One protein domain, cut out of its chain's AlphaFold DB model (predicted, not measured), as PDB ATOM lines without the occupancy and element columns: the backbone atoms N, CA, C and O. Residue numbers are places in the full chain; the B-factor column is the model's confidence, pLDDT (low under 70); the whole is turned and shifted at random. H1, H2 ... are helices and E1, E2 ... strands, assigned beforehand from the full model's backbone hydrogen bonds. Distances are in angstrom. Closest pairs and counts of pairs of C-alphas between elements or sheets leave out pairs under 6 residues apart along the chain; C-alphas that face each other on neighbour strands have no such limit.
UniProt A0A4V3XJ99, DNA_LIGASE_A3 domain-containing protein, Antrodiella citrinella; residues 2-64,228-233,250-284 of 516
ATOM      1  N   LEU A   2     125.896 146.423 196.806       49.47
ATOM      2  CA  LEU A   2     126.830 145.407 196.298       49.47
ATOM      3  C   LEU A   2     128.052 145.378 197.228       49.47
ATOM      4  O   LEU A   2     128.465 146.434 197.696       49.47
ATOM      5  N   ALA A   3     128.603 144.196 197.514       66.12
ATOM      6  CA  ALA A   3     129.837 144.084 198.294       66.12
ATOM      7  C   ALA A   3     130.959 144.905 197.636       66.12
ATOM      8  O   ALA A   3     131.073 144.896 196.403       66.12
ATOM      9  N   ALA A   4     131.766 145.593 198.450       78.56
ATOM     10  CA  ALA A   4     132.919 146.345 197.970       78.56
ATOM     11  C   ALA A   4     133.860 145.420 197.180       78.56
ATOM     12  O   ALA A   4     134.047 144.250 197.526       78.56
ATOM     13  N   ARG A   5     134.419 145.929 196.080       83.44
ATOM     14  CA  ARG A   5     135.354 145.196 195.223       83.44
ATOM     15  C   ARG A   5     136.659 145.964 195.178       83.44
ATOM     16  O   ARG A   5     136.651 147.139 194.831       83.44
ATOM     17  N   VAL A   6     137.755 145.284 195.487       88.56
ATOM     18  CA  VAL A   6     139.100 145.857 195.436       88.56
ATOM     19  C   VAL A   6     139.919 145.037 194.438       88.56
ATOM     20  O   VAL A   6     140.067 143.829 194.641       88.56
ATOM     21  N   PRO A   7     140.398 145.633 193.332       88.81
ATOM     22  CA  PRO A   7     141.252 144.929 192.387       88.81
ATOM     23  C   PRO A   7     142.655 144.744 192.978       88.81
ATOM     24  O   PRO A   7     143.274 145.704 193.427       88.81
ATOM     25  N   ILE A   8     143.178 143.518 192.926       90.50
ATOM     26  CA  ILE A   8     144.579 143.212 193.246       90.50
ATOM     27  C   ILE A   8     145.312 142.959 191.929       90.50
ATOM     28  O   ILE A   8     144.999 142.017 191.198       90.50
ATOM     29  N   SER A   9     146.258 143.833 191.587       86.81
ATOM     30  CA  SER A   9     146.956 143.772 190.302       86.81
ATOM     31  C   SER A   9     148.111 142.777 190.343       86.81
ATOM     32  O   SER A   9     149.078 142.960 191.075       86.81
ATOM     33  N   LEU A  10     148.076 141.773 189.464       86.56
ATOM     34  CA  LEU A  10     149.209 140.868 189.239       86.56
ATOM     35  C   LEU A  10     150.292 141.471 188.322       86.56
ATOM     36  O   LEU A  10     151.331 140.846 188.115       86.56
ATOM     37  N   ARG A  11     150.070 142.669 187.753       84.00
ATOM     38  CA  ARG A  11     150.995 143.294 186.783       84.00
ATOM     39  C   ARG A  11     152.339 143.663 187.406       84.00
ATOM     40  O   ARG A  11     153.363 143.550 186.749       84.00
ATOM     41  N   ASN A  12     152.327 144.046 188.681       83.19
ATOM     42  CA  ASN A  12     153.519 144.468 189.420       83.19
ATOM     43  C   ASN A  12     154.294 143.274 190.017       83.19
ATOM     44  O   ASN A  12     155.163 143.450 190.867       83.19
ATOM     45  N   GLY A  13     153.972 142.053 189.579       86.50
ATOM     46  CA  GLY A  13     154.558 140.812 190.065       86.50
ATOM     47  C   GLY A  13     153.811 140.205 191.262       86.50
ATOM     48  O   GLY A  13     153.037 140.879 191.945       86.50
ATOM     49  N   PRO A  14     154.043 138.909 191.539       88.50
ATOM     50  CA  PRO A  14     153.304 138.168 192.560       88.50
ATOM     51  C   PRO A  14     153.571 138.671 193.984       88.50
ATOM     52  O   PRO A  14     152.670 138.640 194.813       88.50
ATOM     53  N   ASN A  15     154.775 139.170 194.275       89.12
ATOM     54  CA  ASN A  15     155.123 139.635 195.621       89.12
ATOM     55  C   ASN A  15     154.334 140.883 196.029       89.12
ATOM     56  O   ASN A  15     153.822 140.921 197.145       89.12
ATOM     57  N   GLN A  16     154.186 141.858 195.124       89.44
ATOM     58  CA  GLN A  16     153.387 143.055 195.400       89.44
ATOM     59  C   GLN A  16     151.907 142.692 195.546       89.44
ATOM     60  O   GLN A  16     151.256 143.154 196.471       89.44
ATOM     61  N   ALA A  17     151.392 141.796 194.700       91.00
ATOM     62  CA  ALA A  17     150.012 141.334 194.809       91.00
ATOM     63  C   ALA A  17     149.719 140.613 196.138       91.00
ATOM     64  O   ALA A  17     148.639 140.783 196.700       91.00
ATOM     65  N   ILE A  18     150.671 139.820 196.647       91.25
ATOM     66  CA  ILE A  18     150.567 139.187 197.969       91.25
ATOM     67  C   ILE A  18     150.560 140.254 199.067       91.25
ATOM     68  O   ILE A  18     149.709 140.199 199.944       91.25
ATOM     69  N   GLU A  19     151.461 141.236 199.012       91.31
ATOM     70  CA  GLU A  19     151.506 142.336 199.986       91.31
ATOM     71  C   GLU A  19     150.189 143.132 199.996       91.31
ATOM     72  O   GLU A  19     149.614 143.352 201.063       91.31
ATOM     73  N   ASP A  20     149.669 143.486 198.818       92.44
ATOM     74  CA  ASP A  20     148.407 144.214 198.654       92.44
ATOM     75  C   ASP A  20     147.219 143.401 199.196       92.44
ATOM     76  O   ASP A  20     146.349 143.933 199.889       92.44
ATOM     77  N   LEU A  21     147.191 142.089 198.925       93.88
ATOM     78  CA  LEU A  21     146.173 141.183 199.459       93.88
ATOM     79  C   LEU A  21     146.271 141.058 200.984       93.88
ATOM     80  O   LEU A  21     145.244 141.088 201.661       93.88
ATOM     81  N   THR A  22     147.479 140.948 201.535       93.69
ATOM     82  CA  THR A  22     147.722 140.879 202.982       93.69
ATOM     83  C   THR A  22     147.293 142.169 203.676       93.69
ATOM     84  O   THR A  22     146.625 142.120 204.710       93.69
ATOM     85  N   ALA A  23     147.595 143.323 203.078       93.94
ATOM     86  CA  ALA A  23     147.162 144.635 203.546       93.94
ATOM     87  C   ALA A  23     145.632 144.762 203.551       93.94
ATOM     88  O   ALA A  23     145.038 145.159 204.557       93.94
ATOM     89  N   LEU A  24     144.982 144.351 202.458       95.00
ATOM     90  CA  LEU A  24     143.525 144.325 202.361       95.00
ATOM     91  C   LEU A  24     142.906 143.373 203.390       95.00
ATOM     92  O   LEU A  24     141.923 143.713 204.042       95.00
ATOM     93  N   PHE A  25     143.474 142.183 203.566       95.06
ATOM     94  CA  PHE A  25     142.944 141.209 204.510       95.06
ATOM     95  C   PHE A  25     143.091 141.679 205.964       95.06
ATOM     96  O   PHE A  25     142.154 141.531 206.746       95.06
ATOM     97  N   ALA A  26     144.207 142.326 206.311       95.12
ATOM     98  CA  ALA A  26     144.389 142.969 207.612       95.12
ATOM     99  C   ALA A  26     143.331 144.055 207.873       95.12
ATOM    100  O   ALA A  26     142.767 144.105 208.968       95.12
ATOM    101  N   HIS A  27     143.021 144.874 206.861       94.19
ATOM    102  CA  HIS A  27     141.956 145.876 206.927       94.19
ATOM    103  C   HIS A  27     140.591 145.251 207.229       94.19
ATOM    104  O   HIS A  27     139.937 145.642 208.192       94.19
ATOM    105  N   ILE A  28     140.211 144.216 206.479       93.88
ATOM    106  CA  ILE A  28     138.932 143.504 206.636       93.88
ATOM    107  C   ILE A  28     138.800 142.876 208.032       93.88
ATOM    108  O   ILE A  28     137.745 142.941 208.659       93.88
ATOM    109  N   ILE A  29     139.879 142.311 208.581       93.06
ATOM    110  CA  ILE A  29     139.845 141.780 209.951       93.06
ATOM    111  C   ILE A  29     139.729 142.923 210.976       93.06
ATOM    112  O   ILE A  29     138.995 142.806 211.961       93.06
ATOM    113  N   ALA A  30     140.427 144.042 210.763       92.88
ATOM    114  CA  ALA A  30     140.403 145.192 211.666       92.88
ATOM    115  C   ALA A  30     139.055 145.934 211.692       92.88
ATOM    116  O   ALA A  30     138.737 146.565 212.710       92.88
ATOM    117  N   THR A  31     138.268 145.840 210.614       92.06
ATOM    118  CA  THR A  31     136.877 146.315 210.521       92.06
ATOM    119  C   THR A  31     135.854 145.302 211.039       92.06
ATOM    120  O   THR A  31     134.657 145.580 211.012       92.06
ATOM    121  N   HIS A  32     136.307 144.171 211.591       91.69
ATOM    122  CA  HIS A  32     135.464 143.103 212.137       91.69
ATOM    123  C   HIS A  32     134.586 142.402 211.085       91.69
ATOM    124  O   HIS A  32     133.537 141.843 211.415       91.69
ATOM    125  N   GLU A  33     135.016 142.403 209.822       91.00
ATOM    126  CA  GLU A  33     134.384 141.624 208.760       91.00
ATOM    127  C   GLU A  33     134.846 140.155 208.776       91.00
ATOM    128  O   GLU A  33     135.863 139.787 209.366       91.00
ATOM    129  N   GLU A  34     134.070 139.274 208.136       88.31
ATOM    130  CA  GLU A  34     134.298 137.821 208.183       88.31
ATOM    131  C   GLU A  34     135.518 137.374 207.356       88.31
ATOM    132  O   GLU A  34     136.197 136.407 207.710       88.31
ATOM    133  N   GLY A  35     135.791 138.053 206.240       92.56
ATOM    134  CA  GLY A  35     136.887 137.715 205.338       92.56
ATOM    135  C   GLY A  35     136.637 138.131 203.890       92.56
ATOM    136  O   GLY A  35     135.777 138.955 203.596       92.56
ATOM    137  N   LEU A  36     137.398 137.534 202.973       94.69
ATOM    138  CA  LEU A  36     137.425 137.875 201.551       94.69
ATOM    139  C   LEU A  36     136.889 136.739 200.673       94.69
ATOM    140  O   LEU A  36     136.981 135.553 201.004       94.69
ATOM    141  N   VAL A  37     136.380 137.109 199.497       93.88
ATOM    142  CA  VAL A  37     136.129 136.176 198.392       93.88
ATOM    143  C   VAL A  37     136.978 136.600 197.202       93.88
ATOM    144  O   VAL A  37     136.689 137.604 196.556       93.88
ATOM    145  N   LEU A  38     138.007 135.816 196.904       93.19
ATOM    146  CA  LEU A  38     138.905 136.040 195.781       93.19
ATOM    147  C   LEU A  38     138.273 135.478 194.510       93.19
ATOM    148  O   LEU A  38     137.797 134.337 194.483       93.19
ATOM    149  N   LYS A  39     138.264 136.292 193.459       90.75
ATOM    150  CA  LYS A  39     137.713 135.949 192.150       90.75
ATOM    151  C   LYS A  39     138.709 136.381 191.091       90.75
ATOM    152  O   LYS A  39     139.183 137.513 191.145       90.75
ATOM    153  N   ALA A  40     138.996 135.505 190.134       89.19
ATOM    154  CA  ALA A  40     139.709 135.935 188.941       89.19
ATOM    155  C   ALA A  40     138.815 136.912 188.165       89.19
ATOM    156  O   ALA A  40     137.602 136.694 188.063       89.19
ATOM    157  N   ASP A  41     139.403 137.983 187.647       82.81
ATOM    158  CA  ASP A  41     138.689 139.034 186.915       82.81
ATOM    159  C   ASP A  41     137.960 138.458 185.689       82.81
ATOM    160  O   ASP A  41     136.804 138.765 185.408       82.81
ATOM    161  N   GLU A  42     138.604 137.503 185.021       79.00
ATOM    162  CA  GLU A  42     138.059 136.780 183.879       79.00
ATOM    163  C   GLU A  42     137.095 135.634 184.246       79.00
ATOM    164  O   GLU A  42     136.522 135.020 183.340       79.00
ATOM    165  N   SER A  43     136.906 135.326 185.539       78.69
ATOM    166  CA  SER A  43     136.059 134.201 185.957       78.69
ATOM    167  C   SER A  43     134.587 134.460 185.653       78.69
ATOM    168  O   SER A  43     134.021 135.519 185.947       78.69
ATOM    169  N   ARG A  44     133.927 133.447 185.095       78.00
ATOM    170  CA  ARG A  44     132.473 133.453 184.926       78.00
ATOM    171  C   ARG A  44     131.785 132.956 186.187       78.00
ATOM    172  O   ARG A  44     132.402 132.402 187.098       78.00
ATOM    173  N   TYR A  45     130.472 133.161 186.244       79.19
ATOM    174  CA  TYR A  45     129.678 132.554 187.300       79.19
ATOM    175  C   TYR A  45     129.775 131.026 187.194       79.19
ATOM    176  O   TYR A  45     129.523 130.472 186.127       79.19
ATOM    177  N   ASN A  46     130.133 130.371 188.299       79.56
ATOM    178  CA  ASN A  46     130.309 128.919 188.383       79.56
ATOM    179  C   ASN A  46     131.377 128.342 187.422       79.56
ATOM    180  O   ASN A  46     131.216 127.244 186.890       79.56
ATOM    181  N   ASP A  47     132.468 129.080 187.190       84.31
ATOM    182  CA  ASP A  47     133.609 128.579 186.421       84.31
ATOM    183  C   ASP A  47     134.462 127.614 187.263       84.31
ATOM    184  O   ASP A  47     135.170 128.021 188.184       84.31
ATOM    185  N   TRP A  48     134.408 126.320 186.943       85.12
ATOM    186  CA  TRP A  48     135.154 125.286 187.665       85.12
ATOM    187  C   TRP A  48     136.674 125.381 187.478       85.12
ATOM    188  O   TRP A  48     137.416 124.869 188.314       85.12
ATOM    189  N   LYS A  49     137.154 126.027 186.403       87.81
ATOM    190  CA  LYS A  49     138.591 126.235 186.163       87.81
ATOM    191  C   LYS A  49     139.132 127.433 186.935       87.81
ATOM    192  O   LYS A  49     140.335 127.507 187.169       87.81
ATOM    193  N   MET A  50     138.257 128.361 187.315       87.00
ATOM    194  CA  MET A  50     138.590 129.570 188.069       87.00
ATOM    195  C   MET A  50     137.663 129.700 189.282       87.00
ATOM    196  O   MET A  50     136.852 130.632 189.351       87.00
ATOM    197  N   PRO A  51     137.751 128.748 190.231       91.25
ATOM    198  CA  PRO A  51     136.857 128.715 191.371       91.25
ATOM    199  C   PRO A  51     137.053 129.955 192.239       91.25
ATOM    200  O   PRO A  51     138.159 130.470 192.406       91.25
ATOM    201  N   TRP A  52     135.963 130.422 192.834       92.94
ATOM    202  CA  TRP A  52     136.034 131.487 193.824       92.94
ATOM    203  C   TRP A  52     136.588 130.939 195.133       92.94
ATOM    204  O   TRP A  52     136.117 129.918 195.638       92.94
ATOM    205  N   ILE A  53     137.554 131.648 195.707       93.56
ATOM    206  CA  ILE A  53     138.253 131.217 196.917       93.56
ATOM    207  C   ILE A  53     137.759 132.063 198.085       93.56
ATOM    208  O   ILE A  53     137.764 133.288 198.019       93.56
ATOM    209  N   LYS A  54     137.321 131.414 199.163       94.19
ATOM    210  CA  LYS A  54     136.955 132.092 200.412       94.19
ATOM    211  C   LYS A  54     138.169 132.113 201.329       94.19
ATOM    212  O   LYS A  54     138.697 131.051 201.648       94.19
ATOM    213  N   MET A  55     138.568 133.295 201.775       93.44
ATOM    214  CA  MET A  55     139.684 133.492 202.695       93.44
ATOM    215  C   MET A  55     139.152 134.088 203.997       93.44
ATOM    216  O   MET A  55     138.524 135.142 203.984       93.44
ATOM    217  N   LYS A  56     139.372 133.395 205.116       92.81
ATOM    218  CA  LYS A  56     138.900 133.787 206.451       92.81
ATOM    219  C   LYS A  56     139.996 133.574 207.478       92.81
ATOM    220  O   LYS A  56     140.839 132.694 207.294       92.81
ATOM    221  N   LYS A  57     139.976 134.351 208.565       90.94
ATOM    222  CA  LYS A  57     141.032 134.270 209.588       90.94
ATOM    223  C   LYS A  57     141.071 132.899 210.269       90.94
ATOM    224  O   LYS A  57     142.149 132.403 210.560       90.94
ATOM    225  N   ASP A  58     139.912 132.260 210.461       88.31
ATOM    226  CA  ASP A  58     139.794 130.962 211.135       88.31
ATOM    227  C   ASP A  58     140.303 129.788 210.289       88.31
ATOM    228  O   ASP A  58     140.465 128.686 210.804       88.31
ATOM    229  N   TYR A  59     140.582 130.016 209.001       89.12
ATOM    230  CA  TYR A  59     141.201 129.017 208.127       89.12
ATOM    231  C   TYR A  59     142.729 129.033 208.212       89.12
ATOM    232  O   TYR A  59     143.366 128.085 207.759       89.12
ATOM    233  N   ILE A  60     143.320 130.089 208.782       87.50
ATOM    234  CA  ILE A  60     144.766 130.210 208.952       87.50
ATOM    235  C   ILE A  60     145.118 129.754 210.375       87.50
ATOM    236  O   ILE A  60     144.656 130.369 211.344       87.50
ATOM    237  N   PRO A  61     145.923 128.686 210.537       83.00
ATOM    238  CA  PRO A  61     146.317 128.195 211.852       83.00
ATOM    239  C   PRO A  61     146.914 129.303 212.728       83.00
ATOM    240  O   PRO A  61     147.800 130.039 212.301       83.00
ATOM    241  N   GLY A  62     146.416 129.424 213.960       81.75
ATOM    242  CA  GLY A  62     146.883 130.416 214.935       81.75
ATOM    243  C   GLY A  62     146.302 131.829 214.789       81.75
ATOM    244  O   GLY A  62     146.595 132.670 215.636       81.75
ATOM    245  N   LEU A  63     145.475 132.108 213.770       85.88
ATOM    246  CA  LEU A  63     144.838 133.427 213.582       85.88
ATOM    247  C   LEU A  63     143.326 133.449 213.869       85.88
ATOM    248  O   LEU A  63     142.719 134.522 213.887       85.88
ATOM    249  N   GLY A  64     142.712 132.285 214.097       84.56
ATOM    250  CA  GLY A  64     141.321 132.176 214.537       84.56
ATOM    251  C   GLY A  64     141.104 132.685 215.966       84.56
ATOM    252  O   GLY A  64     142.038 132.735 216.770       84.56
ATOM    253  N   ARG A 228     132.672 145.664 219.475       90.44
ATOM    254  CA  ARG A 228     131.807 146.284 220.486       90.44
ATOM    255  C   ARG A 228     132.613 146.897 221.616       90.44
ATOM    256  O   ARG A 228     133.568 146.311 222.120       90.44
ATOM    257  N   ASP A 229     132.170 148.069 222.046       88.56
ATOM    258  CA  ASP A 229     132.740 148.750 223.197       88.56
ATOM    259  C   ASP A 229     132.464 147.999 224.512       88.56
ATOM    260  O   ASP A 229     131.583 147.135 224.615       88.56
ATOM    261  N   ARG A 230     133.251 148.336 225.538       87.81
ATOM    262  CA  ARG A 230     133.095 147.795 226.892       87.81
ATOM    263  C   ARG A 230     131.723 148.160 227.488       87.81
ATOM    264  O   ARG A 230     131.172 149.209 227.148       87.81
ATOM    265  N   PRO A 231     131.182 147.332 228.402       84.88
ATOM    266  CA  PRO A 231     129.992 147.718 229.158       84.88
ATOM    267  C   PRO A 231     130.254 149.015 229.940       84.88
ATOM    268  O   PRO A 231     131.384 149.260 230.369       84.88
ATOM    269  N   GLY A 232     129.224 149.848 230.096       84.75
ATOM    270  CA  GLY A 232     129.326 151.116 230.824       84.75
ATOM    271  C   GLY A 232     129.899 152.285 230.017       84.75
ATOM    272  O   GLY A 232     129.945 153.399 230.521       84.75
ATOM    273  N   LYS A 233     130.378 152.071 228.778       88.06
ATOM    274  CA  LYS A 233     131.018 153.152 228.010       88.06
ATOM    275  C   LYS A 233     130.049 154.289 227.689       88.06
ATOM    276  O   LYS A 233     130.459 155.438 227.745       88.06
ATOM    277  N   GLY A 250     135.695 155.381 220.540       83.94
ATOM    278  CA  GLY A 250     135.014 154.102 220.323       83.94
ATOM    279  C   GLY A 250     135.926 153.075 219.659       83.94
ATOM    280  O   GLY A 250     136.922 153.427 219.022       83.94
ATOM    281  N   VAL A 251     135.598 151.793 219.795       83.56
ATOM    282  CA  VAL A 251     136.365 150.695 219.184       83.56
ATOM    283  C   VAL A 251     136.507 150.849 217.660       83.56
ATOM    284  O   VAL A 251     137.553 150.514 217.112       83.56
ATOM    285  N   ASN A 252     135.540 151.483 216.992       82.62
ATOM    286  CA  ASN A 252     135.571 151.772 215.551       82.62
ATOM    287  C   ASN A 252     136.192 153.137 215.199       82.62
ATOM    288  O   ASN A 252     136.072 153.601 214.071       82.62
ATOM    289  N   GLY A 253     136.847 153.815 216.146       85.69
ATOM    290  CA  GLY A 253     137.550 155.064 215.860       85.69
ATOM    291  C   GLY A 253     138.744 154.842 214.925       85.69
ATOM    292  O   GLY A 253     139.515 153.903 215.128       85.69
ATOM    293  N   ALA A 254     138.945 155.744 213.957       86.75
ATOM    294  CA  ALA A 254     139.963 155.619 212.905       86.75
ATOM    295  C   ALA A 254     141.380 155.321 213.435       86.75
ATOM    296  O   ALA A 254     142.101 154.498 212.878       86.75
ATOM    297  N   SER A 255     141.774 155.937 214.557       87.19
ATOM    298  CA  SER A 255     143.079 155.681 215.186       87.19
ATOM    299  C   SER A 255     143.207 154.250 215.726       87.19
ATOM    300  O   SER A 255     144.230 153.604 215.497       87.19
ATOM    301  N   LYS A 256     142.168 153.727 216.396       87.88
ATOM    302  CA  LYS A 256     142.162 152.348 216.912       87.88
ATOM    303  C   LYS A 256     142.085 151.332 215.781       87.88
ATOM    304  O   LYS A 256     142.755 150.309 215.855       87.88
ATOM    305  N   GLN A 257     141.301 151.625 214.746       89.88
ATOM    306  CA  GLN A 257     141.222 150.790 213.556       89.88
ATOM    307  C   GLN A 257     142.592 150.674 212.886       89.88
ATOM    308  O   GLN A 257     143.093 149.566 212.755       89.88
ATOM    309  N   LYS A 258     143.251 151.798 212.582       90.38
ATOM    310  CA  LYS A 258     144.587 151.791 211.976       90.38
ATOM    311  C   LYS A 258     145.611 151.009 212.807       90.38
ATOM    312  O   LYS A 258     146.420 150.271 212.258       90.38
ATOM    313  N   HIS A 259     145.569 151.134 214.133       90.75
ATOM    314  CA  HIS A 259     146.447 150.352 215.002       90.75
ATOM    315  C   HIS A 259     146.181 148.840 214.897       90.75
ATOM    316  O   HIS A 259     147.127 148.062 214.796       90.75
ATOM    317  N   ARG A 260     144.905 148.424 214.861       93.25
ATOM    318  CA  ARG A 260     144.532 147.018 214.632       93.25
ATOM    319  C   ARG A 260     144.975 146.523 213.260       93.25
ATOM    320  O   ARG A 260     145.427 145.391 213.156       93.25
ATOM    321  N   GLU A 261     144.847 147.346 212.223       93.75
ATOM    322  CA  GLU A 261     145.307 147.015 210.870       93.75
ATOM    323  C   GLU A 261     146.808 146.722 210.856       93.75
ATOM    324  O   GLU A 261     147.221 145.677 210.363       93.75
ATOM    325  N   GLU A 262     147.616 147.598 211.463       92.81
ATOM    326  CA  GLU A 262     149.066 147.405 211.591       92.81
ATOM    327  C   GLU A 262     149.405 146.131 212.392       92.81
ATOM    328  O   GLU A 262     150.301 145.371 212.014       92.81
ATOM    329  N   GLU A 263     148.668 145.854 213.474       93.12
ATOM    330  CA  GLU A 263     148.836 144.636 214.274       93.12
ATOM    331  C   GLU A 263     148.533 143.368 213.458       93.12
ATOM    332  O   GLU A 263     149.305 142.400 213.496       93.12
ATOM    333  N   TRP A 264     147.424 143.365 212.713       93.38
ATOM    334  CA  TRP A 264     147.006 142.234 211.885       93.38
ATOM    335  C   TRP A 264     147.927 142.010 210.700       93.38
ATOM    336  O   TRP A 264     148.285 140.863 210.438       93.38
ATOM    337  N   PHE A 265     148.374 143.078 210.045       92.31
ATOM    338  CA  PHE A 265     149.361 142.992 208.977       92.31
ATOM    339  C   PHE A 265     150.631 142.287 209.467       92.31
ATOM    340  O   PHE A 265     151.046 141.279 208.900       92.31
ATOM    341  N   GLY A 266     151.166 142.715 210.617       89.94
ATOM    342  CA  GLY A 266     152.341 142.078 211.205       89.94
ATOM    343  C   GLY A 266     152.104 140.631 211.662       89.94
ATOM    344  O   GLY A 266     153.036 139.825 211.644       89.94
ATOM    345  N   LYS A 267     150.884 140.266 212.090       90.31
ATOM    346  CA  LYS A 267     150.522 138.866 212.398       90.31
ATOM    347  C   LYS A 267     150.498 138.000 211.139       90.31
ATOM    348  O   LYS A 267     150.999 136.879 211.184       90.31
ATOM    349  N   LEU A 268     149.953 138.525 210.045       90.38
ATOM    350  CA  LEU A 268     149.889 137.832 208.761       90.38
ATOM    351  C   LEU A 268     151.291 137.622 208.173       90.38
ATOM    352  O   LEU A 268     151.624 136.490 207.839       90.38
ATOM    353  N   GLU A 269     152.159 138.638 208.171       86.50
ATOM    354  CA  GLU A 269     153.557 138.485 207.722       86.50
ATOM    355  C   GLU A 269     154.307 137.410 208.525       86.50
ATOM    356  O   GLU A 269     154.985 136.554 207.953       86.50
ATOM    357  N   ARG A 270     154.120 137.384 209.853       85.38
ATOM    358  CA  ARG A 270     154.712 136.349 210.716       85.38
ATOM    359  C   ARG A 270     154.205 134.946 210.386       85.38
ATOM    360  O   ARG A 270     154.990 134.003 210.443       85.38
ATOM    361  N   SER A 271     152.928 134.800 210.029       81.81
ATOM    362  CA  SER A 271     152.366 133.506 209.618       81.81
ATOM    363  C   SER A 271     152.948 132.993 208.295       81.81
ATOM    364  O   SER A 271     153.023 131.786 208.090       81.81
ATOM    365  N   GLU A 272     153.449 133.893 207.441       76.50
ATOM    366  CA  GLU A 272     154.172 133.566 206.203       76.50
ATOM    367  C   GLU A 272     155.683 133.347 206.416       76.50
ATOM    368  O   GLU A 272     156.418 133.120 205.454       76.50
ATOM    369  N   GLY A 273     156.177 133.435 207.657       69.94
ATOM    370  CA  GLY A 273     157.608 133.351 207.967       69.94
ATOM    371  C   GLY A 273     158.414 134.585 207.541       69.94
ATOM    372  O   GLY A 273     159.636 134.500 207.413       69.94
ATOM    373  N   ARG A 274     157.754 135.729 207.308       63.81
ATOM    374  CA  ARG A 274     158.380 136.999 206.912       63.81
ATOM    375  C   ARG A 274     158.560 137.933 208.116       63.81
ATOM    376  O   ARG A 274     157.762 137.931 209.054       63.81
ATOM    377  N   SER A 275     159.620 138.743 208.089       48.28
ATOM    378  CA  SER A 275     159.838 139.815 209.072       48.28
ATOM    379  C   SER A 275     158.903 140.989 208.778       48.28
ATOM    380  O   SER A 275     158.781 141.348 207.609       48.28
ATOM    381  N   PRO A 276     158.276 141.611 209.793       50.22
ATOM    382  CA  PRO A 276     157.259 142.612 209.534       50.22
ATOM    383  C   PRO A 276     157.830 143.895 208.920       50.22
ATOM    384  O   PRO A 276     158.712 144.528 209.510       50.22
ATOM    385  N   THR A 277     157.315 144.295 207.756       49.94
ATOM    386  CA  THR A 277     157.765 145.491 207.027       49.94
ATOM    387  C   THR A 277     156.705 146.584 207.122       49.94
ATOM    388  O   THR A 277     155.566 146.424 206.700       49.94
ATOM    389  N   ARG A 278     157.052 147.733 207.709       44.00
ATOM    390  CA  ARG A 278     156.084 148.812 207.962       44.00
ATOM    391  C   ARG A 278     155.709 149.511 206.648       44.00
ATOM    392  O   ARG A 278     156.583 150.118 206.028       44.00
ATOM    393  N   ARG A 279     154.428 149.517 206.250       47.75
ATOM    394  CA  ARG A 279     153.969 150.296 205.082       47.75
ATOM    395  C   ARG A 279     152.595 150.941 205.264       47.75
ATOM    396  O   ARG A 279     151.795 150.546 206.104       47.75
ATOM    397  N   ARG A 280     152.370 152.001 204.484       37.25
ATOM    398  CA  ARG A 280     151.163 152.838 204.442       37.25
ATOM    399  C   ARG A 280     150.347 152.391 203.225       37.25
ATOM    400  O   ARG A 280     150.871 152.468 202.116       37.25
ATOM    401  N   LEU A 281     149.116 151.914 203.419       36.56
ATOM    402  CA  LEU A 281     148.206 151.623 202.306       36.56
ATOM    403  C   LEU A 281     147.934 152.907 201.508       36.56
ATOM    404  O   LEU A 281     147.525 153.915 202.084       36.56
ATOM    405  N   PHE A 282     148.101 152.834 200.189       34.72
ATOM    406  CA  PHE A 282     147.368 153.676 199.248       34.72
ATOM    407  C   PHE A 282     146.141 152.876 198.813       34.72
ATOM    408  O   PHE A 282     146.172 152.151 197.823       34.72
ATOM    409  N   LEU A 283     145.063 152.962 199.594       36.31
ATOM    410  CA  LEU A 283     143.744 152.713 199.022       36.31
ATOM    411  C   LEU A 283     143.542 153.825 197.990       36.31
ATOM    412  O   LEU A 283     143.681 154.998 198.335       36.31
ATOM    413  N   TYR A 284     143.319 153.459 196.728       29.38
ATOM    414  CA  TYR A 284     142.920 154.420 195.707       29.38
ATOM    415  C   TYR A 284     141.608 155.056 196.166       29.38
ATOM    416  O   TYR A 284     140.547 154.444 196.075       29.38
TER     417      TYR A 284
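This is residues 2 to 64, 228 to 233 and 250 to 284 of the 516 residues of the protein "DNA_LIGASE_A3 domain-containing protein" of Antrodiella citrinella (UniProt A0A4V3XJ99). Two helices of similar length, H1 and H2, pack on each other at a steep angle, and a small two-stranded hairpin, E1 and E2, lies beside residues 21 to 29 of H1. The hairpin's long loop, residues 39 to 52, reaches one end of the elongated outline, and the separate piece 228 to 233 lies at the other. The 104 printed residues include two named helices and two named strands, in the order H1, E1, E2, H2; the sheet E1 - E2 is antiparallel. The class is mostly helix, with under half of the residues, 43, in named elements. The whole is only just compact, close to loose, with a radius of gyration of the C-alphas of 15.3 A and spans of 51 by 32 by 31 A.

H1, residues 14 to 30, and E1, residues 35 to 38, have their closest C-alphas at Ile 28 and Gly 35, 6.3 A apart. E1 and E2, residues 53 to 56, form a hairpin at 164 degrees; N 36 and O 55, 2.8 A, and N 53 and O 38, 3.0 A, are within hydrogen-bond range. H1 and E2 are apart. H2, residues 254 to 271, touches H1, the closest C-alphas being those of Ala 26 and Trp 264, 5.1 A. They run opposite ways at a steep tilt of 49 degrees. E1 and H2 are apart. In H1 and H2 every O i to N i+4 pair is within hydrogen-bond range.

H1 begins at C-alpha 14, (153.304, 138.168, 192.560), and is 24.1 A long. E1 and E2 are each 9.9 A long. H2, 25.6 A, ends at C-alpha 271, (152.366, 133.506, 209.618).

The C-alphas farthest apart, Lys 49 and Gly 232, are 52.0 A apart. Residues 65 to 227 and 234 to 249 are not printed; the C-alpha gaps are 18.0 A and 8.7 A. The link E1 to E2 is long. Residues 2 to 3 and 273 to 284 have pLDDT under 70.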